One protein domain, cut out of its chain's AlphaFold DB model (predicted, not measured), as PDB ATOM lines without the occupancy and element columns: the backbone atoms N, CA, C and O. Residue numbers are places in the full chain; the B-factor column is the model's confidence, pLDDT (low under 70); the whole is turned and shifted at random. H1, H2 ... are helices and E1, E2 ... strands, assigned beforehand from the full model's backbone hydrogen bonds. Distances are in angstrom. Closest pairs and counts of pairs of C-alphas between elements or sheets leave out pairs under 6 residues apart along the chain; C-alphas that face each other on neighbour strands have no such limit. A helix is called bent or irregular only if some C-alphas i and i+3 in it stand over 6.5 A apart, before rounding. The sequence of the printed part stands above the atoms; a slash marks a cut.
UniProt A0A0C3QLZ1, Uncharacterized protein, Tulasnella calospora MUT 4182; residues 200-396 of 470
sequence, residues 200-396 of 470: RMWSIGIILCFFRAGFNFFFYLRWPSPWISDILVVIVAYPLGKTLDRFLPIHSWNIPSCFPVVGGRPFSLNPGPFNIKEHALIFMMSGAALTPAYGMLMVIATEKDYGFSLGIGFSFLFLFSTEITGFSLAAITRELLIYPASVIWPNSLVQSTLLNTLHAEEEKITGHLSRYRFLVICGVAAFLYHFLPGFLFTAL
ATOM      1  N   ARG A 200      45.192 -19.438 179.241       92.44
ATOM      2  CA  ARG A 200      45.297 -20.906 179.320       92.44
ATOM      3  C   ARG A 200      44.173 -21.515 180.163       92.44
ATOM      4  O   ARG A 200      43.600 -22.509 179.737       92.44
ATOM      5  N   MET A 201      43.793 -20.882 181.277       94.06
ATOM      6  CA  MET A 201      42.661 -21.313 182.105       94.06
ATOM      7  C   MET A 201      41.368 -21.344 181.278       94.06
ATOM      8  O   MET A 201      40.754 -22.401 181.138       94.06
ATOM      9  N   TRP A 202      41.014 -20.223 180.639       93.69
ATOM     10  CA  TRP A 202      39.800 -20.118 179.824       93.69
ATOM     11  C   TRP A 202      39.789 -21.083 178.635       93.69
ATOM     12  O   TRP A 202      38.788 -21.752 178.394       93.69
ATOM     13  N   SER A 203      40.894 -21.170 177.891       93.88
ATOM     14  CA  SER A 203      40.980 -22.022 176.699       93.88
ATOM     15  C   SER A 203      40.871 -23.514 177.037       93.88
ATOM     16  O   SER A 203      40.040 -24.202 176.445       93.88
ATOM     17  N   ILE A 204      41.622 -24.012 178.029       94.81
ATOM     18  CA  ILE A 204      41.521 -25.404 178.500       94.81
ATOM     19  C   ILE A 204      40.130 -25.665 179.097       94.81
ATOM     20  O   ILE A 204      39.493 -26.658 178.743       94.81
ATOM     21  N   GLY A 205      39.639 -24.768 179.959       94.75
ATOM     22  CA  GLY A 205      38.348 -24.891 180.637       94.75
ATOM     23  C   GLY A 205      37.177 -25.008 179.663       94.75
ATOM     24  O   GLY A 205      36.407 -25.961 179.756       94.75
ATOM     25  N   ILE A 206      37.074 -24.102 178.683       95.06
ATOM     26  CA  ILE A 206      36.012 -24.130 177.662       95.06
ATOM     27  C   ILE A 206      36.091 -25.409 176.822       95.06
ATOM     28  O   ILE A 206      35.067 -26.058 176.609       95.06
ATOM     29  N   ILE A 207      37.286 -25.798 176.361       95.19
ATOM     30  CA  ILE A 207      37.460 -26.975 175.497       95.19
ATOM     31  C   ILE A 207      37.077 -28.262 176.240       95.19
ATOM     32  O   ILE A 207      36.297 -29.063 175.718       95.19
ATOM     33  N   LEU A 208      37.576 -28.462 177.465       94.56
ATOM     34  CA  LEU A 208      37.260 -29.653 178.259       94.56
ATOM     35  C   LEU A 208      35.791 -29.674 178.703       94.56
ATOM     36  O   LEU A 208      35.174 -30.736 178.676       94.56
ATOM     37  N   CYS A 209      35.210 -28.523 179.057       94.12
ATOM     38  CA  CYS A 209      33.786 -28.389 179.375       94.12
ATOM     39  C   CYS A 209      32.901 -28.777 178.175       94.12
ATOM     40  O   CYS A 209      32.019 -29.622 178.317       94.12
ATOM     41  N   PHE A 210      33.194 -28.256 176.977       93.31
ATOM     42  CA  PHE A 210      32.459 -28.574 175.747       93.31
ATOM     43  C   PHE A 210      32.484 -30.074 175.418       93.31
ATOM     44  O   PHE A 210      31.432 -30.680 175.203       93.31
ATOM     45  N   PHE A 211      33.671 -30.694 175.414       93.12
ATOM     46  CA  PHE A 211      33.786 -32.127 175.135       93.12
ATOM     47  C   PHE A 211      33.103 -32.981 176.206       93.12
ATOM     48  O   PHE A 211      32.392 -33.925 175.863       93.12
ATOM     49  N   ARG A 212      33.263 -32.638 177.489       92.94
ATOM     50  CA  ARG A 212      32.607 -33.350 178.591       92.94
ATOM     51  C   ARG A 212      31.087 -33.294 178.482       92.94
ATOM     52  O   ARG A 212      30.463 -34.350 178.532       92.94
ATOM     53  N   ALA A 213      30.512 -32.107 178.282       92.00
ATOM     54  CA  ALA A 213      29.070 -31.929 178.121       92.00
ATOM     55  C   ALA A 213      28.529 -32.790 176.967       92.00
ATOM     56  O   ALA A 213      27.565 -33.535 177.142       92.00
ATOM     57  N   GLY A 214      29.191 -32.737 175.805       91.69
ATOM     58  CA  GLY A 214      28.804 -33.511 174.624       91.69
ATOM     59  C   GLY A 214      28.872 -35.024 174.842       91.69
ATOM     60  O   GLY A 214      27.929 -35.736 174.494       91.69
ATOM     61  N   PHE A 215      29.951 -35.529 175.449       91.62
ATOM     62  CA  PHE A 215      30.101 -36.961 175.721       91.62
ATOM     63  C   PHE A 215      29.157 -37.459 176.820       91.62
ATOM     64  O   PHE A 215      28.506 -38.480 176.616       91.62
ATOM     65  N   ASN A 216      29.023 -36.743 177.942       91.44
ATOM     66  CA  ASN A 216      28.107 -37.133 179.019       91.44
ATOM     67  C   ASN A 216      26.656 -37.136 178.534       91.44
ATOM     68  O   ASN A 216      25.922 -38.075 178.830       91.44
ATOM     69  N   PHE A 217      26.250 -36.159 177.720       91.00
ATOM     70  CA  PHE A 217      24.919 -36.171 177.119       91.00
ATOM     71  C   PHE A 217      24.721 -37.318 176.116       91.00
ATOM     72  O   PHE A 217      23.682 -37.975 176.127       91.00
ATOM     73  N   PHE A 218      25.720 -37.608 175.277       90.06
ATOM     74  CA  PHE A 218      25.661 -38.734 174.342       90.06
ATOM     75  C   PHE A 218      25.543 -40.087 175.061       90.06
ATOM     76  O   PHE A 218      24.740 -40.931 174.659       90.06
ATOM     77  N   PHE A 219      26.320 -40.298 176.125       88.81
ATOM     78  CA  PHE A 219      26.275 -41.532 176.906       88.81
ATOM     79  C   PHE A 219      25.007 -41.657 177.751       88.81
ATOM     80  O   PHE A 219      24.500 -42.766 177.876       88.81
ATOM     81  N   TYR A 220      24.443 -40.546 178.227       87.88
ATOM     82  CA  TYR A 220      23.186 -40.540 178.977       87.88
ATOM     83  C   TYR A 220      22.000 -41.127 178.199       87.88
ATOM     84  O   TYR A 220      21.123 -41.767 178.773       87.88
ATOM     85  N   LEU A 221      21.993 -40.976 176.872       87.38
ATOM     86  CA  LEU A 221      20.973 -41.565 175.996       87.38
ATOM     87  C   LEU A 221      21.208 -43.060 175.694       87.38
ATOM     88  O   LEU A 221      20.483 -43.647 174.885       87.38
ATOM     89  N   ARG A 222      22.216 -43.689 176.311       85.12
ATOM     90  CA  ARG A 222      22.604 -45.089 176.109       85.12
ATOM     91  C   ARG A 222      22.529 -45.868 177.420       85.12
ATOM     92  O   ARG A 222      22.832 -45.351 178.486       85.12
ATOM     93  N   TRP A 223      22.179 -47.151 177.323       68.88
ATOM     94  CA  TRP A 223      22.259 -48.080 178.449       68.88
ATOM     95  C   TRP A 223      23.369 -49.130 178.235       68.88
ATOM     96  O   TRP A 223      23.436 -49.709 177.142       68.88
ATOM     97  N   PRO A 224      24.236 -49.390 179.235       71.62
ATOM     98  CA  PRO A 224      24.468 -48.541 180.410       71.62
ATOM     99  C   PRO A 224      25.014 -47.159 179.999       71.62
ATOM    100  O   PRO A 224      25.588 -47.019 178.916       71.62
ATOM    101  N   SER A 225      24.846 -46.160 180.871       76.81
ATOM    102  CA  SER A 225      25.337 -44.786 180.673       76.81
ATOM    103  C   SER A 225      26.673 -44.589 181.402       76.81
ATOM    104  O   SER A 225      26.663 -44.361 182.613       76.81
ATOM    105  N   PRO A 226      27.836 -44.690 180.729       80.31
ATOM    106  CA  PRO A 226      29.114 -44.298 181.318       80.31
ATOM    107  C   PRO A 226      29.240 -42.769 181.409       80.31
ATOM    108  O   PRO A 226      28.775 -42.046 180.532       80.31
ATOM    109  N   TRP A 227      29.940 -42.274 182.429       82.75
ATOM    110  CA  TRP A 227      30.092 -40.838 182.682       82.75
ATOM    111  C   TRP A 227      31.566 -40.428 182.751       82.75
ATOM    112  O   TRP A 227      32.389 -41.118 183.354       82.75
ATOM    113  N   ILE A 228      31.898 -39.270 182.182       87.75
ATOM    114  CA  ILE A 228      33.189 -38.602 182.369       87.75
ATOM    115  C   ILE A 228      33.147 -37.840 183.696       87.75
ATOM    116  O   ILE A 228      32.433 -36.838 183.840       87.75
ATOM    117  N   SER A 229      33.922 -38.336 184.661       87.56
ATOM    118  CA  SER A 229      34.062 -37.773 186.005       87.56
ATOM    119  C   SER A 229      35.020 -36.580 186.047       87.56
ATOM    120  O   SER A 229      35.941 -36.460 185.236       87.56
ATOM    121  N   ASP A 230      34.845 -35.716 187.047       86.50
ATOM    122  CA  ASP A 230      35.688 -34.535 187.274       86.50
ATOM    123  C   ASP A 230      37.165 -34.884 187.467       86.50
ATOM    124  O   ASP A 230      38.042 -34.187 186.964       86.50
ATOM    125  N   ILE A 231      37.438 -36.006 188.141       87.75
ATOM    126  CA  ILE A 231      38.794 -36.500 188.415       87.75
ATOM    127  C   ILE A 231      39.570 -36.701 187.107       87.75
ATOM    128  O   ILE A 231      40.736 -36.319 187.012       87.75
ATOM    129  N   LEU A 232      38.924 -37.259 186.075       88.75
ATOM    130  CA  LEU A 232      39.560 -37.453 184.773       88.75
ATOM    131  C   LEU A 232      39.886 -36.109 184.108       88.75
ATOM    132  O   LEU A 232      40.957 -35.962 183.522       88.75
ATOM    133  N   VAL A 233      39.005 -35.115 184.245       92.19
ATOM    134  CA  VAL A 233      39.244 -33.762 183.727       92.19
ATOM    135  C   VAL A 233      40.430 -33.111 184.430       92.19
ATOM    136  O   VAL A 233      41.292 -32.576 183.743       92.19
ATOM    137  N   VAL A 234      40.528 -33.200 185.759       92.31
ATOM    138  CA  VAL A 234      41.665 -32.678 186.545       92.31
ATOM    139  C   VAL A 234      42.982 -33.346 186.119       92.31
ATOM    140  O   VAL A 234      43.980 -32.677 185.854       92.31
ATOM    141  N   ILE A 235      42.993 -34.671 185.966       91.31
ATOM    142  CA  ILE A 235      44.192 -35.407 185.532       91.31
ATOM    143  C   ILE A 235      44.615 -35.019 184.102       91.31
ATOM    144  O   ILE A 235      45.811 -34.936 183.829       91.31
ATOM    145  N   VAL A 236      43.668 -34.750 183.198       92.94
ATOM    146  CA  VAL A 236      43.939 -34.332 181.806       92.94
ATOM    147  C   VAL A 236      44.293 -32.843 181.699       92.94
ATOM    148  O   VAL A 236      45.144 -32.466 180.892       92.94
ATOM    149  N   ALA A 237      43.694 -31.984 182.521       94.88
ATOM    150  CA  ALA A 237      43.952 -30.549 182.541       94.88
ATOM    151  C   ALA A 237      45.373 -30.221 183.021       94.88
ATOM    152  O   ALA A 237      45.978 -29.286 182.500       94.88
ATOM    153  N   TYR A 238      45.947 -31.006 183.939       93.19
ATOM    154  CA  TYR A 238      47.310 -30.789 184.435       93.19
ATOM    155  C   TYR A 238      48.406 -30.791 183.341       93.19
ATOM    156  O   TYR A 238      49.112 -29.783 183.210       93.19
ATOM    157  N   PRO A 239      48.574 -31.846 182.511       93.38
ATOM    158  CA  PRO A 239      49.555 -31.839 181.428       93.38
ATOM    159  C   PRO A 239      49.210 -30.829 180.326       93.38
ATOM    160  O   PRO A 239      50.128 -30.250 179.747       93.38
ATOM    161  N   LEU A 240      47.928 -30.555 180.053       93.75
ATOM    162  CA  LEU A 240      47.529 -29.496 179.112       93.75
ATOM    163  C   LEU A 240      47.932 -28.101 179.621       93.75
ATOM    164  O   LEU A 240      48.460 -27.296 178.856       93.75
ATOM    165  N   GLY A 241      47.778 -27.844 180.921       93.25
ATOM    166  CA  GLY A 241      48.223 -26.622 181.588       93.25
ATOM    167  C   GLY A 241      49.737 -26.452 181.531       93.25
ATOM    168  O   GLY A 241      50.216 -25.444 181.017       93.25
ATOM    169  N   LYS A 242      50.506 -27.461 181.969       91.75
ATOM    170  CA  LYS A 242      51.984 -27.429 181.945       91.75
ATOM    171  C   LYS A 242      52.570 -27.398 180.524       91.75
ATOM    172  O   LYS A 242      53.648 -26.842 180.326       91.75
ATOM    173  N   THR A 243      51.899 -27.970 179.518       91.88
ATOM    174  CA  THR A 243      52.350 -27.855 178.116       91.88
ATOM    175  C   THR A 243      52.063 -26.473 177.544       91.88
ATOM    176  O   THR A 243      52.975 -25.873 176.977       91.88
ATOM    177  N   LEU A 244      50.862 -25.917 177.731       89.50
ATOM    178  CA  LEU A 244      50.554 -24.551 177.289       89.50
ATOM    179  C   LEU A 244      51.404 -23.498 178.007       89.50
ATOM    180  O   LEU A 244      51.868 -22.569 177.361       89.50
ATOM    181  N   ASP A 245      51.695 -23.678 179.293       89.25
ATOM    182  CA  ASP A 245      52.666 -22.874 180.043       89.25
ATOM    183  C   ASP A 245      54.064 -22.877 179.393       89.25
ATOM    184  O   ASP A 245      54.693 -21.835 179.235       89.25
ATOM    185  N   ARG A 246      54.524 -24.033 178.900       88.31
ATOM    186  CA  ARG A 246      55.818 -24.142 178.210       88.31
ATOM    187  C   ARG A 246      55.815 -23.613 176.769       88.31
ATOM    188  O   ARG A 246      56.876 -23.238 176.272       88.31
ATOM    189  N   PHE A 247      54.670 -23.619 176.086       89.19
ATOM    190  CA  PHE A 247      54.552 -23.184 174.687       89.19
ATOM    191  C   PHE A 247      54.121 -21.719 174.515       89.19
ATOM    192  O   PHE A 247      54.439 -21.123 173.485       89.19
ATOM    193  N   LEU A 248      53.396 -21.130 175.471       87.75
ATOM    194  CA  LEU A 248      52.904 -19.757 175.355       87.75
ATOM    195  C   LEU A 248      54.022 -18.742 175.646       87.75
ATOM    196  O   LEU A 248      54.687 -18.839 176.681       87.75
ATOM    197  N   PRO A 249      54.215 -17.732 174.776       82.69
ATOM    198  CA  PRO A 249      55.261 -16.737 174.957       82.69
ATOM    199  C   PRO A 249      54.971 -15.844 176.168       82.69
ATOM    200  O   PRO A 249      53.883 -15.279 176.302       82.69
ATOM    201  N   ILE A 250      55.985 -15.669 177.014       81.94
ATOM    202  CA  ILE A 250      55.981 -14.704 178.117       81.94
ATOM    203  C   ILE A 250      56.233 -13.316 177.511       81.94
ATOM    204  O   ILE A 250      57.368 -12.853 177.416       81.94
ATOM    205  N   HIS A 251      55.168 -12.678 177.025       76.31
ATOM    206  CA  HIS A 251      55.219 -11.342 176.439       76.31
ATOM    207  C   HIS A 251      54.041 -10.499 176.927       76.31
ATOM    208  O   HIS A 251      52.886 -10.913 176.833       76.31
ATOM    209  N   SER A 252      54.324  -9.289 177.405       76.38
ATOM    210  CA  SER A 252      53.313  -8.298 177.774       76.38
ATOM    211  C   SER A 252      52.944  -7.440 176.562       76.38
ATOM    212  O   SER A 252      53.754  -6.640 176.089       76.38
ATOM    213  N   TRP A 253      51.723  -7.580 176.057       74.19
ATOM    214  CA  TRP A 253      51.145  -6.672 175.070       74.19
ATOM    215  C   TRP A 253      50.281  -5.624 175.763       74.19
ATOM    216  O   TRP A 253      49.424  -5.956 176.575       74.19
ATOM    217  N   ASN A 254      50.450  -4.356 175.404       75.00
ATOM    218  CA  ASN A 254      49.535  -3.312 175.851       75.00
ATOM    219  C   ASN A 254      48.291  -3.340 174.960       75.00
ATOM    220  O   ASN A 254      48.407  -3.195 173.740       75.00
ATOM    221  N   ILE A 255      47.111  -3.536 175.550       74.19
ATOM    222  CA  ILE A 255      45.853  -3.556 174.794       74.19
ATOM    223  C   ILE A 255      45.638  -2.166 174.169       74.19
ATOM    224  O   ILE A 255      45.670  -1.174 174.905       74.19
ATOM    225  N   PRO A 256      45.397  -2.051 172.848       69.31
ATOM    226  CA  PRO A 256      45.161  -0.761 172.208       69.31
ATOM    227  C   PRO A 256      44.011   0.011 172.866       69.31
ATOM    228  O   PRO A 256      42.936  -0.539 173.112       69.31
ATOM    229  N   SER A 257      44.210   1.309 173.107       62.47
ATOM    230  CA  SER A 257      43.262   2.181 173.823       62.47
ATOM    231  C   SER A 257      41.906   2.388 173.126       62.47
ATOM    232  O   SER A 257      41.067   3.121 173.635       62.47
ATOM    233  N   CYS A 258      41.675   1.761 171.968       66.19
ATOM    234  CA  CYS A 258      40.395   1.774 171.262       66.19
ATOM    235  C   CYS A 258      39.335   0.837 171.870       66.19
ATOM    236  O   CYS A 258      38.165   0.965 171.518       66.19
ATOM    237  N   PHE A 259      39.702  -0.076 172.779       63.97
ATOM    238  CA  PHE A 259      38.734  -0.886 173.527       63.97
ATOM    239  C   PHE A 259      38.271  -0.152 174.801       63.97
ATOM    240  O   PHE A 259      39.047  -0.067 175.754       63.97
ATOM    241  N   PRO A 260      37.012   0.326 174.886       58.09
ATOM    242  CA  PRO A 260      36.578   1.265 175.929       58.09
ATOM    243  C   PRO A 260      36.497   0.687 177.354       58.09
ATOM    244  O   PRO A 260      36.297   1.445 178.295       58.09
ATOM    245  N   VAL A 261      36.645  -0.632 177.527       64.56
ATOM    246  CA  VAL A 261      36.544  -1.323 178.834       64.56
ATOM    247  C   VAL A 261      37.877  -1.944 179.288       64.56
ATOM    248  O   VAL A 261      38.075  -2.178 180.477       64.56
ATOM    249  N   VAL A 262      38.811  -2.208 178.363       62.09
ATOM    250  CA  VAL A 262      40.057  -2.967 178.643       62.09
ATOM    251  C   VAL A 262      41.317  -2.311 178.047       62.09
ATOM    252  O   VAL A 262      42.432  -2.779 178.273       62.09
ATOM    253  N   GLY A 263      41.167  -1.221 177.290       57.34
ATOM    254  CA  GLY A 263      42.272  -0.504 176.657       57.34
ATOM    255  C   GLY A 263      43.301   0.026 177.660       57.34
ATOM    256  O   GLY A 263      42.960   0.465 178.757       57.34
ATOM    257  N   GLY A 264      44.576  -0.014 177.278       64.19
ATOM    258  CA  GLY A 264      45.695   0.508 178.065       64.19
ATOM    259  C   GLY A 264      46.229  -0.414 179.166       64.19
ATOM    260  O   GLY A 264      47.270  -0.100 179.738       64.19
ATOM    261  N   ARG A 265      45.587  -1.554 179.462       71.94
ATOM    262  CA  ARG A 265      46.130  -2.533 180.420       71.94
ATOM    263  C   ARG A 265      47.193  -3.433 179.761       71.94
ATOM    264  O   ARG A 265      47.008  -3.826 178.605       71.94
ATOM    265  N   PRO A 266      48.282  -3.787 180.472       72.88
ATOM    266  CA  PRO A 266      49.206  -4.819 180.021       72.88
ATOM    267  C   PRO A 266      48.532  -6.192 180.128       72.88
ATOM    268  O   PRO A 266      48.000  -6.564 181.172       72.88
ATOM    269  N   PHE A 267      48.558  -6.949 179.038       79.00
ATOM    270  CA  PHE A 267      48.014  -8.296 178.927       79.00
ATOM    271  C   PHE A 267      49.121  -9.264 178.509       79.00
ATOM    272  O   PHE A 267      49.811  -9.028 177.519       79.00
ATOM    273  N   SER A 268      49.276 -10.367 179.239       82.06
ATOM    274  CA  SER A 268      50.152 -11.474 178.848       82.06
ATOM    275  C   SER A 268      49.324 -12.737 178.649       82.06
ATOM    276  O   SER A 268      48.461 -13.054 179.469       82.06
ATOM    277  N   LEU A 269      49.617 -13.488 177.582       80.56
ATOM    278  CA  LEU A 269      49.069 -14.839 177.398       80.56
ATOM    279  C   LEU A 269      49.660 -15.834 178.409       80.56
ATOM    280  O   LEU A 269      49.014 -16.833 178.722       80.56
ATOM    281  N   ASN A 270      50.862 -15.549 178.920       86.94
ATOM    282  CA  ASN A 270      51.557 -16.342 179.925       86.94
ATOM    283  C   ASN A 270      52.110 -15.422 181.039       86.94
ATOM    284  O   ASN A 270      53.224 -14.905 180.909       86.94
ATOM    285  N   PRO A 271      51.321 -15.116 182.088       83.38
ATOM    286  CA  PRO A 271      51.735 -14.211 183.164       83.38
ATOM    287  C   PRO A 271      52.643 -14.858 184.227       83.38
ATOM    288  O   PRO A 271      53.172 -14.145 185.071       83.38
ATOM    289  N   GLY A 272      52.819 -16.179 184.214       85.62
ATOM    290  CA  GLY A 272      53.569 -16.942 185.220       85.62
ATOM    291  C   GLY A 272      53.366 -18.450 185.023       85.62
ATOM    292  O   GLY A 272      52.594 -18.815 184.141       85.62
ATOM    293  N   PRO A 273      53.996 -19.330 185.818       89.19
ATOM    294  CA  PRO A 273      53.846 -20.784 185.680       89.19
ATOM    295  C   PRO A 273      52.391 -21.251 185.864       89.19
ATOM    296  O   PRO A 273      51.572 -20.533 186.437       89.19
ATOM    297  N   PHE A 274      52.046 -22.450 185.382       91.12
ATOM    298  CA  PHE A 274      50.705 -23.018 185.584       91.12
ATOM    299  C   PHE A 274      50.462 -23.362 187.058       91.12
ATOM    300  O   PHE A 274      51.100 -24.283 187.587       91.12
ATOM    301  N   ASN A 275      49.515 -22.648 187.668       91.62
ATOM    302  CA  ASN A 275      49.246 -22.615 189.106       91.62
ATOM    303  C   ASN A 275      48.043 -23.478 189.522       91.62
ATOM    304  O   ASN A 275      47.170 -23.820 188.716       91.62
ATOM    305  N   ILE A 276      47.940 -23.761 190.825       92.25
ATOM    306  CA  ILE A 276      46.814 -24.510 191.398       92.25
ATOM    307  C   ILE A 276      45.463 -23.805 191.209       92.25
ATOM    308  O   ILE A 276      44.486 -24.464 190.858       92.25
ATOM    309  N   LYS A 277      45.403 -22.472 191.342       92.69
ATOM    310  CA  LYS A 277      44.154 -21.699 191.201       92.69
ATOM    311  C   LYS A 277      43.568 -21.757 189.791       92.69
ATOM    312  O   LYS A 277      42.362 -21.916 189.626       92.69
ATOM    313  N   GLU A 278      44.417 -21.688 188.770       94.12
ATOM    314  CA  GLU A 278      44.001 -21.854 187.372       94.12
ATOM    315  C   GLU A 278      43.449 -23.259 187.123       94.12
ATOM    316  O   GLU A 278      42.453 -23.437 186.424       94.12
ATOM    317  N   HIS A 279      44.079 -24.264 187.734       94.81
ATOM    318  CA  HIS A 279      43.642 -25.648 187.634       94.81
ATOM    319  C   HIS A 279      42.299 -25.883 188.350       94.81
ATOM    320  O   HIS A 279      41.418 -26.541 187.801       94.81
ATOM    321  N   ALA A 280      42.105 -25.275 189.524       94.31
ATOM    322  CA  ALA A 280      40.839 -25.278 190.253       94.31
ATOM    323  C   ALA A 280      39.708 -24.595 189.460       94.31
ATOM    324  O   ALA A 280      38.579 -25.080 189.458       94.31
ATOM    325  N   LEU A 281      40.002 -23.512 188.733       94.69
ATOM    326  CA  LEU A 281      39.034 -22.848 187.851       94.69
ATOM    327  C   LEU A 281      38.639 -23.720 186.649       94.69
ATOM    328  O   LEU A 281      37.449 -23.828 186.360       94.69
ATOM    329  N   ILE A 282      39.592 -24.416 186.013       95.06
ATOM    330  CA  ILE A 282      39.293 -25.414 184.964       95.06
ATOM    331  C   ILE A 282      38.381 -26.525 185.513       95.06
ATOM    332  O   ILE A 282      37.411 -26.904 184.854       95.06
ATOM    333  N   PHE A 283      38.660 -27.018 186.725       93.31
ATOM    334  CA  PHE A 283      37.813 -27.989 187.422       93.31
ATOM    335  C   PHE A 283      36.391 -27.450 187.638       93.31
ATOM    336  O   PHE A 283      35.440 -28.090 187.194       93.31
ATOM    337  N   MET A 284      36.226 -26.257 188.223       92.25
ATOM    338  CA  MET A 284      34.904 -25.663 188.476       92.25
ATOM    339  C   MET A 284      34.106 -25.427 187.183       92.25
ATOM    340  O   MET A 284      32.925 -25.765 187.121       92.25
ATOM    341  N   MET A 285      34.751 -24.919 186.125       91.88
ATOM    342  CA  MET A 285      34.124 -24.751 184.805       91.88
ATOM    343  C   MET A 285      33.669 -26.079 184.196       91.88
ATOM    344  O   MET A 285      32.651 -26.130 183.507       91.88
ATOM    345  N   SER A 286      34.420 -27.156 184.422       90.88
ATOM    346  CA  SER A 286      34.043 -28.478 183.935       90.88
ATOM    347  C   SER A 286      32.964 -29.138 184.792       90.88
ATOM    348  O   SER A 286      32.117 -29.832 184.236       90.88
ATOM    349  N   GLY A 287      32.965 -28.924 186.111       87.69
ATOM    350  CA  GLY A 287      31.980 -29.491 187.039       87.69
ATOM    351  C   GLY A 287      30.547 -29.063 186.726       87.69
ATOM    352  O   GLY A 287      29.633 -29.881 186.800       87.69
ATOM    353  N   ALA A 288      30.363 -27.834 186.232       86.50
ATOM    354  CA  ALA A 288      29.087 -27.355 185.689       86.50
ATOM    355  C   ALA A 288      28.556 -28.184 184.494       86.50
ATOM    356  O   ALA A 288      27.379 -28.099 184.166       86.50
ATOM    357  N   ALA A 289      29.404 -28.998 183.853       86.00
ATOM    358  CA  ALA A 289      29.070 -29.889 182.742       86.00
ATOM    359  C   ALA A 289      29.105 -31.387 183.121       86.00
ATOM    360  O   ALA A 289      29.221 -32.246 182.242       86.00
ATOM    361  N   LEU A 290      29.027 -31.730 184.415       84.88
ATOM    362  CA  LEU A 290      28.911 -33.124 184.861       84.88
ATOM    363  C   LEU A 290      27.600 -33.755 184.371       84.88
ATOM    364  O   LEU A 290      27.630 -34.762 183.662       84.88
ATOM    365  N   THR A 291      26.467 -33.165 184.750       84.31
ATOM    366  CA  THR A 291      25.125 -33.689 184.473       84.31
ATOM    367  C   THR A 291      24.514 -33.049 183.225       84.31
ATOM    368  O   THR A 291      24.567 -31.828 183.084       84.31
ATOM    369  N   PRO A 292      23.856 -33.830 182.351       84.94
ATOM    370  CA  PRO A 292      22.928 -33.316 181.352       84.94
ATOM    371  C   PRO A 292      21.925 -32.319 181.937       84.94
ATOM    372  O   PRO A 292      21.288 -32.603 182.950       84.94
ATOM    373  N   ALA A 293      21.741 -31.183 181.262       88.12
ATOM    374  CA  ALA A 293      20.720 -30.205 181.623       88.12
ATOM    375  C   ALA A 293      19.331 -30.867 181.600       88.12
ATOM    376  O   ALA A 293      18.881 -31.340 180.553       88.12
ATOM    377  N   TYR A 294      18.639 -30.902 182.743       85.88
ATOM    378  CA  TYR A 294      17.393 -31.665 182.911       85.88
ATOM    379  C   TYR A 294      16.303 -31.265 181.901       85.88
ATOM    380  O   TYR A 294      15.585 -32.114 181.372       85.88
ATOM    381  N   GLY A 295      16.239 -29.976 181.543       89.25
ATOM    382  CA  GLY A 295      15.322 -29.464 180.521       89.25
ATOM    383  C   GLY A 295      15.484 -30.113 179.137       89.25
ATOM    384  O   GLY A 295      14.539 -30.128 178.349       89.25
ATOM    385  N   MET A 296      16.640 -30.712 178.838       90.50
ATOM    386  CA  MET A 296      16.907 -31.359 177.552       90.50
ATOM    387  C   MET A 296      16.059 -32.626 177.368       90.50
ATOM    388  O   MET A 296      15.667 -32.937 176.244       90.50
ATOM    389  N   LEU A 297      15.691 -33.310 178.460       89.94
ATOM    390  CA  LEU A 297      14.754 -34.439 178.431       89.94
ATOM    391  C   LEU A 297      13.346 -34.010 178.017       89.94
ATOM    392  O   LEU A 297      12.710 -34.706 177.230       89.94
ATOM    393  N   MET A 298      12.877 -32.854 178.501       90.81
ATOM    394  CA  MET A 298      11.580 -32.295 178.105       90.81
ATOM    395  C   MET A 298      11.560 -32.003 176.602       90.81
ATOM    396  O   MET A 298      10.613 -32.389 175.917       90.81
ATOM    397  N   VAL A 299      12.630 -31.399 176.072       92.25
ATOM    398  CA  VAL A 299      12.762 -31.140 174.629       92.25
ATOM    399  C   VAL A 299      12.762 -32.449 173.836       92.25
ATOM    400  O   VAL A 299      11.977 -32.578 172.902       92.25
ATOM    401  N   ILE A 300      13.565 -33.449 174.229       91.25
ATOM    402  CA  ILE A 300      13.600 -34.756 173.549       91.25
ATOM    403  C   ILE A 300      12.222 -35.424 173.554       91.25
ATOM    404  O   ILE A 300      11.768 -35.852 172.497       91.25
ATOM    405  N   ALA A 301      11.549 -35.503 174.704       92.00
ATOM    406  CA  ALA A 301      10.225 -36.117 174.804       92.00
ATOM    407  C   ALA A 301       9.188 -35.366 173.946       92.00
ATOM    408  O   ALA A 301       8.418 -35.982 173.211       92.00
ATOM    409  N   THR A 302       9.207 -34.031 173.959       92.94
ATOM    410  CA  THR A 302       8.291 -33.203 173.152       92.94
ATOM    411  C   THR A 302       8.495 -33.402 171.650       92.94
ATOM    412  O   THR A 302       7.521 -33.589 170.917       92.94
ATOM    413  N   GLU A 303       9.746 -33.422 171.180       92.81
ATOM    414  CA  GLU A 303      10.040 -33.591 169.752       92.81
ATOM    415  C   GLU A 303       9.864 -35.046 169.282       92.81
ATOM    416  O   GLU A 303       9.401 -35.272 168.164       92.81
ATOM    417  N   LYS A 304      10.195 -36.038 170.119       90.12
ATOM    418  CA  LYS A 304      10.214 -37.463 169.743       90.12
ATOM    419  C   LYS A 304       8.906 -38.199 170.022       90.12
ATOM    420  O   LYS A 304       8.456 -38.954 169.162       90.12
ATOM    421  N   ASP A 305       8.316 -38.002 171.199       91.06
ATOM    422  CA  ASP A 305       7.149 -38.770 171.651       91.06
ATOM    423  C   ASP A 305       5.836 -38.044 171.317       91.06
ATOM    424  O   ASP A 305       4.843 -38.688 170.979       91.06
ATOM    425  N   TYR A 306       5.839 -36.704 171.339       92.19
ATOM    426  CA  TYR A 306       4.683 -35.876 170.958       92.19
ATOM    427  C   TYR A 306       4.771 -35.285 169.539       92.19
ATOM    428  O   TYR A 306       3.768 -34.790 169.028       92.19
ATOM    429  N   GLY A 307       5.935 -35.346 168.882       91.62
ATOM    430  CA  GLY A 307       6.117 -34.909 167.491       91.62
ATOM    431  C   GLY A 307       6.087 -33.391 167.264       91.62
ATOM    432  O   GLY A 307       5.988 -32.953 166.117       91.62
ATOM    433  N   PHE A 308       6.165 -32.574 168.320       92.00
ATOM    434  CA  PHE A 308       6.179 -31.112 168.205       92.00
ATOM    435  C   PHE A 308       7.613 -30.594 168.150       92.00
ATOM    436  O   PHE A 308       8.296 -30.579 169.169       92.00
ATOM    437  N   SER A 309       8.060 -30.108 166.989       89.81
ATOM    438  CA  SER A 309       9.356 -29.433 166.864       89.81
ATOM    439  C   SER A 309       9.344 -28.098 167.616       89.81
ATOM    440  O   SER A 309       8.696 -27.145 167.172       89.81
ATOM    441  N   LEU A 310      10.077 -28.015 168.724       88.75
ATOM    442  CA  LEU A 310      10.233 -26.783 169.505       88.75
ATOM    443  C   LEU A 310      11.231 -25.830 168.834       88.75
ATOM    444  O   LEU A 310      11.096 -24.609 168.916       88.75
ATOM    445  N   GLY A 311      12.198 -26.394 168.107       90.75
ATOM    446  CA  GLY A 311      13.185 -25.645 167.341       90.75
ATOM    447  C   GLY A 311      14.367 -25.162 168.183       90.75
ATOM    448  O   GLY A 311      14.268 -24.881 169.375       90.75
ATOM    449  N   ILE A 312      15.520 -25.035 167.523       92.62
ATOM    450  CA  ILE A 312      16.828 -24.842 168.175       92.62
ATOM    451  C   ILE A 312      16.858 -23.585 169.062       92.62
ATOM    452  O   ILE A 312      17.386 -23.629 170.169       92.62
ATOM    453  N   GLY A 313      16.271 -22.474 168.599       94.44
ATOM    454  CA  GLY A 313      16.263 -21.207 169.336       94.44
ATOM    455  C   GLY A 313      15.466 -21.265 170.643       94.44
ATOM    456  O   GLY A 313      15.947 -20.779 171.664       94.44
ATOM    457  N   PHE A 314      14.288 -21.904 170.633       93.94
ATOM    458  CA  PHE A 314      13.510 -22.125 171.854       93.94
ATOM    459  C   PHE A 314      14.263 -23.053 172.802       93.94
ATOM    460  O   PHE A 314      14.456 -22.700 173.960       93.94
ATOM    461  N   SER A 315      14.746 -24.196 172.307       92.56
ATOM    462  CA  SER A 315      15.468 -25.179 173.121       92.56
ATOM    463  C   SER A 315      16.705 -24.570 173.787       92.56
ATOM    464  O   SER A 315      16.920 -24.782 174.976       92.56
ATOM    465  N   PHE A 316      17.474 -23.747 173.068       92.94
ATOM    466  CA  PHE A 316      18.615 -23.025 173.632       92.94
ATOM    467  C   PHE A 316      18.200 -22.022 174.721       92.94
ATOM    468  O   PHE A 316      18.753 -22.061 175.816       92.94
ATOM    469  N   LEU A 317      17.222 -21.148 174.453       94.94
ATOM    470  CA  LEU A 317      16.764 -20.146 175.426       94.94
ATOM    471  C   LEU A 317      16.110 -20.785 176.658       94.94
ATOM    472  O   LEU A 317      16.305 -20.304 177.773       94.94
ATOM    473  N   PHE A 318      15.383 -21.886 176.469       93.62
ATOM    474  CA  PHE A 318      14.789 -22.665 177.547       93.62
ATOM    475  C   PHE A 318      15.880 -23.227 178.466       93.62
ATOM    476  O   PHE A 318      15.903 -22.876 179.644       93.62
ATOM    477  N   LEU A 319      16.841 -23.982 177.920       93.19
ATOM    478  CA  LEU A 319      17.971 -24.525 178.688       93.19
ATOM    479  C   LEU A 319      18.776 -23.417 179.381       93.19
ATOM    480  O   LEU A 319      19.054 -23.494 180.573       93.19
ATOM    481  N   PHE A 320      19.098 -22.340 178.665       92.75
ATOM    482  CA  PHE A 320      19.847 -21.214 179.219       92.75
ATOM    483  C   PHE A 320      19.120 -20.553 180.402       92.75
ATOM    484  O   PHE A 320      19.750 -20.206 181.401       92.75
ATOM    485  N   SER A 321      17.789 -20.428 180.334       94.94
ATOM    486  CA  SER A 321      17.001 -19.872 181.438       94.94
ATOM    487  C   SER A 321      16.900 -20.816 182.644       94.94
ATOM    488  O   SER A 321      16.955 -20.336 183.779       94.94
ATOM    489  N   THR A 322      16.833 -22.141 182.445       92.06
ATOM    490  CA  THR A 322      16.854 -23.106 183.559       92.06
ATOM    491  C   THR A 322      18.202 -23.122 184.280       92.06
ATOM    492  O   THR A 322      18.216 -23.065 185.509       92.06
ATOM    493  N   GLU A 323      19.323 -23.094 183.551       90.62
ATOM    494  CA  GLU A 323      20.661 -23.061 184.163       90.62
ATOM    495  C   GLU A 323      20.898 -21.759 184.948       90.62
ATOM    496  O   GLU A 323      21.312 -21.799 186.108       90.62
ATOM    497  N   ILE A 324      20.562 -20.592 184.378       92.31
ATOM    498  CA  ILE A 324      20.676 -19.302 185.089       92.31
ATOM    499  C   ILE A 324      19.822 -19.287 186.359       92.31
ATOM    500  O   ILE A 324      20.264 -18.762 187.382       92.31
ATOM    501  N   THR A 325      18.622 -19.872 186.323       93.19
ATOM    502  CA  THR A 325      17.753 -19.972 187.507       93.19
ATOM    503  C   THR A 325      18.416 -20.812 188.604       93.19
ATOM    504  O   THR A 325      18.424 -20.399 189.764       93.19
ATOM    505  N   GLY A 326      19.042 -21.937 188.240       88.62
ATOM    506  CA  GLY A 326      19.812 -22.781 189.160       88.62
ATOM    507  C   GLY A 326      20.988 -22.041 189.806       88.62
ATOM    508  O   GLY A 326      21.087 -21.992 191.033       88.62
ATOM    509  N   PHE A 327      21.835 -21.388 189.002       89.19
ATOM    510  CA  PHE A 327      22.964 -20.599 189.517       89.19
ATOM    511  C   PHE A 327      22.518 -19.408 190.376       89.19
ATOM    512  O   PHE A 327      23.171 -19.095 191.371       89.19
ATOM    513  N   SER A 328      21.391 -18.772 190.043       93.06
ATOM    514  CA  SER A 328      20.828 -17.669 190.834       93.06
ATOM    515  C   SER A 328      20.371 -18.141 192.217       93.06
ATOM    516  O   SER A 328      20.656 -17.482 193.215       93.06
ATOM    517  N   LEU A 329      19.716 -19.303 192.301       90.25
ATOM    518  CA  LEU A 329      19.300 -19.879 193.582       90.25
ATOM    519  C   LEU A 329      20.509 -20.312 194.428       90.25
ATOM    520  O   LEU A 329      20.551 -20.014 195.621       90.25
ATOM    521  N   ALA A 330      21.516 -20.935 193.811       87.69
ATOM    522  CA  ALA A 330      22.768 -21.303 194.478       87.69
ATOM    523  C   ALA A 330      23.540 -20.079 195.010       87.69
ATOM    524  O   ALA A 330      24.126 -20.128 196.092       87.69
ATOM    525  N   ALA A 331      23.509 -18.953 194.288       89.56
ATOM    526  CA  ALA A 331      24.125 -17.705 194.735       89.56
ATOM    527  C   ALA A 331      23.446 -17.116 195.984       89.56
ATOM    528  O   ALA A 331      24.132 -16.514 196.806       89.56
ATOM    529  N   ILE A 332      22.133 -17.315 196.153       92.44
ATOM    530  CA  ILE A 332      21.386 -16.882 197.346       92.44
ATOM    531  C   ILE A 332      21.673 -17.814 198.535       92.44
ATOM    532  O   ILE A 332      21.878 -17.347 199.651       92.44
ATOM    533  N   THR A 333      21.733 -19.132 198.320       90.88
ATOM    534  CA  THR A 333      21.934 -20.104 199.413       90.88
ATOM    535  C   THR A 333      23.388 -20.250 199.873       90.88
ATOM    536  O   THR A 333      23.625 -20.846 200.926       90.88
ATOM    537  N   ARG A 334      24.368 -19.673 199.157       88.75
ATOM    538  CA  ARG A 334      25.804 -19.744 199.504       88.75
ATOM    539  C   ARG A 334      26.116 -19.315 200.942       88.75
ATOM    540  O   ARG A 334      26.996 -19.893 201.574       88.75
ATOM    541  N   GLU A 335      25.388 -18.334 201.474       88.06
ATOM    542  CA  GLU A 335      25.628 -17.800 202.822       88.06
ATOM    543  C   GLU A 335      25.205 -18.778 203.924       88.06
ATOM    544  O   GLU A 335      25.764 -18.755 205.016       88.06
ATOM    545  N   LEU A 336      24.282 -19.690 203.609       87.75
ATOM    546  CA  LEU A 336      23.803 -20.734 204.514       87.75
ATOM    547  C   LEU A 336      24.570 -22.058 204.353       87.75
ATOM    548  O   LEU A 336      24.593 -22.862 205.279       87.75
ATOM    549  N   LEU A 337      25.168 -22.300 203.179       86.12
ATOM    550  CA  LEU A 337      25.726 -23.603 202.787       86.12
ATOM    551  C   LEU A 337      27.255 -23.640 202.615       86.12
ATOM    552  O   LEU A 337      27.817 -24.734 202.554       86.12
ATOM    553  N   ILE A 338      27.921 -22.487 202.479       86.44
ATOM    554  CA  ILE A 338      29.354 -22.411 202.133       86.44
ATOM    555  C   ILE A 338      30.165 -21.621 203.167       86.44
ATOM    556  O   ILE A 338      31.228 -22.084 203.566       86.44
ATOM    557  N   TYR A 339      29.697 -20.451 203.615       85.81
ATOM    558  CA  TYR A 339      30.440 -19.654 204.608       85.81
ATOM    559  C   TYR A 339      30.475 -20.232 206.039       85.81
ATOM    560  O   TYR A 339      31.477 -20.004 206.721       85.81
ATOM    561  N   PRO A 340      29.460 -20.966 206.544       87.62
ATOM    562  CA  PRO A 340      29.539 -21.555 207.880       87.62
ATOM    563  C   PRO A 340      30.589 -22.672 207.946       87.62
ATOM    564  O   PRO A 340      30.411 -23.739 207.362       87.62
ATOM    565  N   ALA A 341      31.656 -22.460 208.721       79.88
ATOM    566  CA  ALA A 341      32.785 -23.392 208.842       79.88
ATOM    567  C   ALA A 341      32.421 -24.793 209.384       79.88
ATOM    568  O   ALA A 341      33.235 -25.706 209.302       79.88
ATOM    569  N   SER A 342      31.212 -24.974 209.930       83.25
ATOM    570  CA  SER A 342      30.662 -26.264 210.371       83.25
ATOM    571  C   SER A 342      30.124 -27.146 209.234       83.25
ATOM    572  O   SER A 342      29.812 -28.314 209.469       83.25
ATOM    573  N   VAL A 343      29.987 -26.620 208.010       85.19
ATOM    574  CA  VAL A 343      29.448 -27.353 206.855       85.19
ATOM    575  C   VAL A 343      30.592 -27.875 205.984       85.19
ATOM    576  O   VAL A 343      31.258 -27.122 205.277       85.19
ATOM    577  N   ILE A 344      30.809 -29.192 206.014       85.19
ATOM    578  CA  ILE A 344      31.847 -29.871 205.226       85.19
ATOM    579  C   ILE A 344      31.242 -30.450 203.944       85.19
ATOM    580  O   ILE A 344      30.167 -31.049 203.969       85.19
ATOM    581  N   TRP A 345      31.988 -30.361 202.842       86.69
ATOM    582  CA  TRP A 345      31.648 -30.965 201.551       86.69
ATOM    583  C   TRP A 345      32.693 -32.034 201.163       86.69
ATOM    584  O   TRP A 345      33.658 -31.709 200.466       86.69
ATOM    585  N   PRO A 346      32.543 -33.311 201.581       86.19
ATOM    586  CA  PRO A 346      33.589 -34.329 201.417       86.19
ATOM    587  C   PRO A 346      34.008 -34.580 199.961       86.19
ATOM    588  O   PRO A 346      35.195 -34.717 199.668       86.19
ATOM    589  N   ASN A 347      33.054 -34.535 199.022       83.12
ATOM    590  CA  ASN A 347      33.335 -34.633 197.584       83.12
ATOM    591  C   ASN A 347      34.311 -33.544 197.090       83.12
ATOM    592  O   ASN A 347      35.156 -33.817 196.237       83.12
ATOM    593  N   SER A 348      34.250 -32.335 197.656       87.81
ATOM    594  CA  SER A 348      35.159 -31.231 197.326       87.81
ATOM    595  C   SER A 348      36.555 -31.420 197.932       87.81
ATOM    596  O   SER A 348      37.547 -31.033 197.311       87.81
ATOM    597  N   LEU A 349      36.663 -32.060 199.105       88.81
ATOM    598  CA  LEU A 349      37.950 -32.344 199.756       88.81
ATOM    599  C   LEU A 349      38.814 -33.307 198.933       88.81
ATOM    600  O   LEU A 349      40.022 -33.097 198.817       88.81
ATOM    601  N   VAL A 350      38.207 -34.311 198.292       88.06
ATOM    602  CA  VAL A 350      38.915 -35.238 197.388       88.06
ATOM    603  C   VAL A 350      39.538 -34.487 196.206       88.06
ATOM    604  O   VAL A 350      40.701 -34.716 195.873       88.06
ATOM    605  N   GLN A 351      38.799 -33.547 195.611       88.62
ATOM    606  CA  GLN A 351      39.286 -32.745 194.484       88.62
ATOM    607  C   GLN A 351      40.380 -31.762 194.918       88.62
ATOM    608  O   GLN A 351      41.397 -31.643 194.236       88.62
ATOM    609  N   SER A 352      40.228 -31.120 196.082       89.62
ATOM    610  CA  SER A 352      41.272 -30.264 196.665       89.62
ATOM    611  C   SER A 352      42.557 -31.054 196.941       89.62
ATOM    612  O   SER A 352      43.637 -30.662 196.502       89.62
ATOM    613  N   THR A 353      42.441 -32.244 197.541       89.00
ATOM    614  CA  THR A 353      43.575 -33.150 197.802       89.00
ATOM    615  C   THR A 353      44.282 -33.565 196.508       89.00
ATOM    616  O   THR A 353      45.514 -33.615 196.464       89.00
ATOM    617  N   LEU A 354      43.532 -33.832 195.432       89.56
ATOM    618  CA  LEU A 354      44.087 -34.158 194.116       89.56
ATOM    619  C   LEU A 354      44.816 -32.960 193.487       89.56
ATOM    620  O   LEU A 354      45.941 -33.117 193.015       89.56
ATOM    621  N   LEU A 355      44.219 -31.766 193.519       91.31
ATOM    622  CA  LEU A 355      44.837 -30.528 193.029       91.31
ATOM    623  C   LEU A 355      46.132 -30.210 193.792       91.31
ATOM    624  O   LEU A 355      47.162 -29.965 193.161       91.31
ATOM    625  N   ASN A 356      46.103 -30.315 195.124       88.44
ATOM    626  CA  ASN A 356      47.268 -30.176 195.999       88.44
ATOM    627  C   ASN A 356      48.325 -31.255 195.723       88.44
ATOM    628  O   ASN A 356      49.513 -30.966 195.749       88.44
ATOM    629  N   THR A 357      47.933 -32.491 195.407       87.44
ATOM    630  CA  THR A 357      48.875 -33.577 195.070       87.44
ATOM    631  C   THR A 357      49.547 -33.378 193.711       87.44
ATOM    632  O   THR A 357      50.709 -33.746 193.550       87.44
ATOM    633  N   LEU A 358      48.843 -32.802 192.733       88.62
ATOM    634  CA  LEU A 358      49.382 -32.533 191.396       88.62
ATOM    635  C   LEU A 358      50.291 -31.298 191.353       88.62
ATOM    636  O   LEU A 358      51.199 -31.258 190.529       88.62
ATOM    637  N   HIS A 359      50.059 -30.311 192.224       87.56
ATOM    638  CA  HIS A 359      50.855 -29.077 192.308       87.56
ATOM    639  C   HIS A 359      51.814 -29.013 193.506       87.56
ATOM    640  O   HIS A 359      52.540 -28.031 193.624       87.56
ATOM    641  N   ALA A 360      51.860 -30.034 194.366       79.69
ATOM    642  CA  ALA A 360      52.865 -30.125 195.420       79.69
ATOM    643  C   ALA A 360      54.275 -30.138 194.815       79.69
ATOM    644  O   ALA A 360      54.597 -30.988 193.980       79.69
ATOM    645  N   GLU A 361      55.131 -29.229 195.277       65.38
ATOM    646  CA  GLU A 361      56.561 -29.327 195.019       65.38
ATOM    647  C   GLU A 361      57.103 -30.612 195.669       65.38
ATOM    648  O   GLU A 361      56.680 -30.998 196.762       65.38
ATOM    649  N   GLU A 362      58.014 -31.322 194.990       58.31
ATOM    650  CA  GLU A 362      58.620 -32.537 195.547       58.31
ATOM    651  C   GLU A 362      59.640 -32.183 196.642       58.31
ATOM    652  O   GLU A 362      60.856 -32.279 196.443       58.31
ATOM    653  N   GLU A 363      59.148 -31.830 197.831       55.19
ATOM    654  CA  GLU A 363      59.952 -31.868 199.046       55.19
ATOM    655  C   GLU A 363      60.474 -33.295 199.244       55.19
ATOM    656  O   GLU A 363      59.729 -34.246 199.504       55.19
ATOM    657  N   LYS A 364      61.790 -33.463 199.092       53.56
ATOM    658  CA  LYS A 364      62.473 -34.752 199.249       53.56
ATOM    659  C   LYS A 364      62.627 -35.103 200.727       53.56
ATOM    660  O   LYS A 364      63.742 -35.176 201.241       53.56
ATOM    661  N   ILE A 365      61.508 -35.363 201.397       59.00
ATOM    662  CA  ILE A 365      61.489 -35.929 202.745       59.00
ATOM    663  C   ILE A 365      61.997 -37.372 202.653       59.00
ATOM    664  O   ILE A 365      61.292 -38.297 202.241       59.00
ATOM    665  N   THR A 366      63.275 -37.549 202.986       55.66
ATOM    666  CA  THR A 366      63.992 -38.824 202.892       55.66
ATOM    667  C   THR A 366      63.281 -39.912 203.702       55.66
ATOM    668  O   THR A 366      63.213 -39.827 204.922       55.66
ATOM    669  N   GLY A 367      62.771 -40.945 203.025       67.50
ATOM    670  CA  GLY A 367      62.131 -42.110 203.653       67.50
ATOM    671  C   GLY A 367      60.649 -42.305 203.317       67.50
ATOM    672  O   GLY A 367      60.167 -43.432 203.408       67.50
ATOM    673  N   HIS A 368      59.942 -41.270 202.853       70.38
ATOM    674  CA  HIS A 368      58.527 -41.376 202.471       70.38
ATOM    675  C   HIS A 368      58.329 -41.441 200.948       70.38
ATOM    676  O   HIS A 368      59.117 -40.918 200.158       70.38
ATOM    677  N   LEU A 369      57.255 -42.109 200.518       75.94
ATOM    678  CA  LEU A 369      56.864 -42.171 199.112       75.94
ATOM    679  C   LEU A 369      56.260 -40.821 198.682       75.94
ATOM    680  O   LEU A 369      55.298 -40.362 199.292       75.94
ATOM    681  N   SER A 370      56.792 -40.210 197.614       79.38
ATOM    682  CA  SER A 370      56.217 -38.991 197.010       79.38
ATOM    683  C   SER A 370      54.726 -39.189 196.701       79.38
ATOM    684  O   SER A 370      54.340 -40.226 196.148       79.38
ATOM    685  N   ARG A 371      53.895 -38.185 197.026       76.31
ATOM    686  CA  ARG A 371      52.429 -38.214 196.836       76.31
ATOM    687  C   ARG A 371      52.054 -38.572 195.392       76.31
ATOM    688  O   ARG A 371      51.146 -39.368 195.163       76.31
ATOM    689  N   TYR A 372      52.825 -38.076 194.421       79.06
ATOM    690  CA  TYR A 372      52.656 -38.398 193.004       79.06
ATOM    691  C   TYR A 372      52.931 -39.881 192.689       79.06
ATOM    692  O   TYR A 372      52.181 -40.516 191.949       79.06
ATOM    693  N   ARG A 373      53.969 -40.481 193.288       82.06
ATOM    694  CA  ARG A 373      54.267 -41.916 193.107       82.06
ATOM    695  C   ARG A 373      53.197 -42.801 193.740       82.06
ATOM    696  O   ARG A 373      52.840 -43.817 193.153       82.06
ATOM    697  N   PHE A 374      52.677 -42.405 194.902       84.44
ATOM    698  CA  PHE A 374      51.543 -43.075 195.537       84.44
ATOM    699  C   PHE A 374      50.303 -43.044 194.631       84.44
ATOM    700  O   PHE A 374      49.746 -44.099 194.337       84.44
ATOM    701  N   LEU A 375      49.950 -41.870 194.091       84.00
ATOM    702  CA  LEU A 375      48.849 -41.705 193.135       84.00
ATOM    703  C   LEU A 375      48.986 -42.638 191.918       84.00
ATOM    704  O   LEU A 375      48.018 -43.294 191.541       84.00
ATOM    705  N   VAL A 376      50.184 -42.748 191.330       86.44
ATOM    706  CA  VAL A 376      50.435 -43.647 190.188       86.44
ATOM    707  C   VAL A 376      50.295 -45.124 190.576       86.44
ATOM    708  O   VAL A 376      49.640 -45.875 189.855       86.44
ATOM    709  N   ILE A 377      50.858 -45.554 191.710       89.69
ATOM    710  CA  ILE A 377      50.757 -46.950 192.176       89.69
ATOM    711  C   ILE A 377      49.294 -47.323 192.450       89.69
ATOM    712  O   ILE A 377      48.822 -48.352 191.965       89.69
ATOM    713  N   CYS A 378      48.558 -46.472 193.166       88.69
ATOM    714  CA  CYS A 378      47.139 -46.676 193.442       88.69
ATOM    715  C   CYS A 378      46.291 -46.645 192.165       88.69
ATOM    716  O   CYS A 378      45.400 -47.476 192.021       88.69
ATOM    717  N   GLY A 379      46.594 -45.764 191.206       87.81
ATOM    718  CA  GLY A 379      45.917 -45.717 189.907       87.81
ATOM    719  C   GLY A 379      46.111 -46.992 189.080       87.81
ATOM    720  O   GLY A 379      45.147 -47.515 188.521       87.81
ATOM    721  N   VAL A 380      47.327 -47.548 189.050       90.94
ATOM    722  CA  VAL A 380      47.610 -48.833 188.382       90.94
ATOM    723  C   VAL A 380      46.923 -49.996 189.104       90.94
ATOM    724  O   VAL A 380      46.325 -50.849 188.448       90.94
ATOM    725  N   ALA A 381      46.951 -50.025 190.439       91.44
ATOM    726  CA  ALA A 381      46.262 -51.047 191.224       91.44
ATOM    727  C   ALA A 381      44.738 -51.000 191.021       91.44
ATOM    728  O   ALA A 381      44.121 -52.040 190.796       91.44
ATOM    729  N   ALA A 382      44.140 -49.804 191.018       87.88
ATOM    730  CA  ALA A 382      42.721 -49.601 190.737       87.88
ATOM    731  C   ALA A 382      42.359 -50.023 189.306       87.88
ATOM    732  O   ALA A 382      41.362 -50.716 189.114       87.88
ATOM    733  N   PHE A 383      43.182 -49.687 188.305       88.12
ATOM    734  CA  PHE A 383      42.983 -50.152 186.928       88.12
ATOM    735  C   PHE A 383      42.971 -51.684 186.840       88.12
ATOM    736  O   PHE A 383      42.044 -52.254 186.268       88.12
ATOM    737  N   LEU A 384      43.956 -52.361 187.443       90.12
ATOM    738  CA  LEU A 384      44.017 -53.827 187.467       90.12
ATOM    739  C   LEU A 384      42.826 -54.441 188.217       90.12
ATOM    740  O   LEU A 384      42.274 -55.441 187.759       90.12
ATOM    741  N   TYR A 385      42.406 -53.827 189.328       88.56
ATOM    742  CA  TYR A 385      41.233 -54.257 190.085       88.56
ATOM    743  C   TYR A 385      39.951 -54.128 189.262       88.56
ATOM    744  O   TYR A 385      39.221 -55.101 189.168       88.56
ATOM    745  N   HIS A 386      39.695 -52.985 188.616       85.50
ATOM    746  CA  HIS A 386      38.506 -52.768 187.779       85.50
ATOM    747  C   HIS A 386      38.504 -53.607 186.491       85.50
ATOM    748  O   HIS A 386      37.444 -54.027 186.028       85.50
ATOM    749  N   PHE A 387      39.674 -53.889 185.915       88.06
ATOM    750  CA  PHE A 387      39.800 -54.723 184.717       88.06
ATOM    751  C   PHE A 387      39.377 -56.183 184.965       88.06
ATOM    752  O   PHE A 387      38.881 -56.853 184.053       88.06
ATOM    753  N   LEU A 388      39.523 -56.676 186.200       88.38
ATOM    754  CA  LEU A 388      39.189 -58.053 186.560       88.38
ATOM    755  C   LEU A 388      37.672 -58.359 186.483       88.38
ATOM    756  O   LEU A 388      37.313 -59.212 185.671       88.38
ATOM    757  N   PRO A 389      36.763 -57.692 187.229       83.81
ATOM    758  CA  PRO A 389      35.322 -57.885 187.091       83.81
ATOM    759  C   PRO A 389      34.766 -57.203 185.833       83.81
ATOM    760  O   PRO A 389      33.780 -57.679 185.282       83.81
ATOM    761  N   GLY A 390      35.387 -56.126 185.337       81.69
ATOM    762  CA  GLY A 390      34.883 -55.383 184.179       81.69
ATOM    763  C   GLY A 390      35.098 -56.080 182.830       81.69
ATOM    764  O   GLY A 390      34.329 -55.844 181.899       81.69
ATOM    765  N   PHE A 391      36.125 -56.930 182.699       84.19
ATOM    766  CA  PHE A 391      36.461 -57.579 181.424       84.19
ATOM    767  C   PHE A 391      36.854 -59.056 181.549       84.19
ATOM    768  O   PHE A 391      36.324 -59.884 180.809       84.19
ATOM    769  N   LEU A 392      37.769 -59.409 182.459       87.75
ATOM    770  CA  LEU A 392      38.308 -60.777 182.533       87.75
ATOM    771  C   LEU A 392      37.309 -61.804 183.083       87.75
ATOM    772  O   LEU A 392      37.246 -62.921 182.571       87.75
ATOM    773  N   PHE A 393      36.556 -61.462 184.131       86.62
ATOM    774  CA  PHE A 393      35.622 -62.383 184.778       86.62
ATOM    775  C   PHE A 393      34.410 -61.653 185.379       86.62
ATOM    776  O   PHE A 393      34.303 -61.435 186.585       86.62
ATOM    777  N   THR A 394      33.449 -61.325 184.515       83.62
ATOM    778  CA  THR A 394      32.238 -60.542 184.839       83.62
ATOM    779  C   THR A 394      31.317 -61.157 185.897       83.62
ATOM    780  O   THR A 394      30.525 -60.444 186.513       83.62
ATOM    781  N   ALA A 395      31.452 -62.454 186.194       81.56
ATOM    782  CA  ALA A 395      30.714 -63.101 187.280       81.56
ATOM    783  C   ALA A 395      31.060 -62.544 188.680       81.56
ATOM    784  O   ALA A 395      30.244 -62.671 189.589       81.56
ATOM    785  N   LEU A 396      32.222 -61.895 188.856       82.25
ATOM    786  CA  LEU A 396      32.581 -61.200 190.103       82.25
ATOM    787  C   LEU A 396      31.696 -59.976 190.388       82.25
ATOM    788  O   LEU A 396      31.499 -59.628 191.551       82.25
TER     789      LEU A 396
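What this domain is: This is residues 200 to 396 of the 470 residues of an uncharacterized protein of Tulasnella calospora MUT 4182 (UniProt A0A0C3QLZ1). A small, loose up-and-down bundle of four helices, H1, H2, H3 and H6, makes the core, and three parts reach away from it in different directions: the helical hairpin H4 and H5, the strand hairpin E1 and E2, and the single helix H7. Residues 376 to 387 of H7 and 328 to 336 of H5 stand free. The printed part has 197 residues, mostly helix in its named elements, in the order H1 H2 E1 E2 H3 H4 H5 H6 H7; the one sheet, E1 - E2, is antiparallel. The whole is loose, with a radius of gyration of the C-alphas of 21.6 A and spans of 67 by 67 by 40 A.

Where its parts are: The sheet is E1, residues 252 to 254, 6.5 A, and E2, residues 266 to 268, 6.8 A. H1 is residues 200 to 220, 29.6 A, with C-alpha 200 at (45.297, -20.906, 179.320). H2 is residues 230 to 247, 25.4 A, with a kink of 25 degrees near residue 237. H3 is residues 276 to 287, 16.2 A, and H4 is residues 295 to 304, 14.4 A. H5 is residues 312 to 337, 35.8 A, with a kink of 32 degrees near residue 331; it is only just irregular, C-alphas 332 and 335 being 7.0 A apart. H6 is residues 346 to 359, 20.2 A. H7 is residues 371 to 392, 30.2 A, ending with C-alpha 392 at (38.308, -60.777, 182.533).

How they stand to each other: E1 and E2 are a hairpin, with N 253 and O 267 2.8 A apart, within hydrogen-bond range. In the bundle, each helix running against the one before it, H1 touches H3 at a shallow tilt of 28 degrees, the closest C-alphas being those of Gly 205 and Ile 282, 4.5 A. H2 touches H3 at a steep tilt of 47 degrees, closest at Val 234 and Phe 283, C-alphas 6.1 A apart. H6 touches H3 with residues 355 to 359 alone, closest at His 359 and Ile 276, C-alphas 6.2 A apart. H4 and H5, a hairpin, touch at Gly 295 and Leu 319, their closest C-alphas 5.9 A apart; H5 is apart from H1 and H3. H7 only just touches H6, with 3 pairs of C-alphas within 8 A, the closest being those of Arg 371 and Thr 357, 6.1 A. Every O i to N i+4 pair is within hydrogen-bond range in H1, H3 and H4; the figures are 13 of 14 in H2, 20 of 22 in H5, 9 of 10 in H6 and 17 of 18 in H7.

The domain as a whole: The two C-alphas farthest apart are those of Gly 307 and Thr 366, 68.0 A. The printed part has no cut. The links E1 to E2 and H6 to H7 are long. The mean pLDDT of the printed part is 85.9; residue 223, residues 256 to 264 and residues 361 to 367 are under 70.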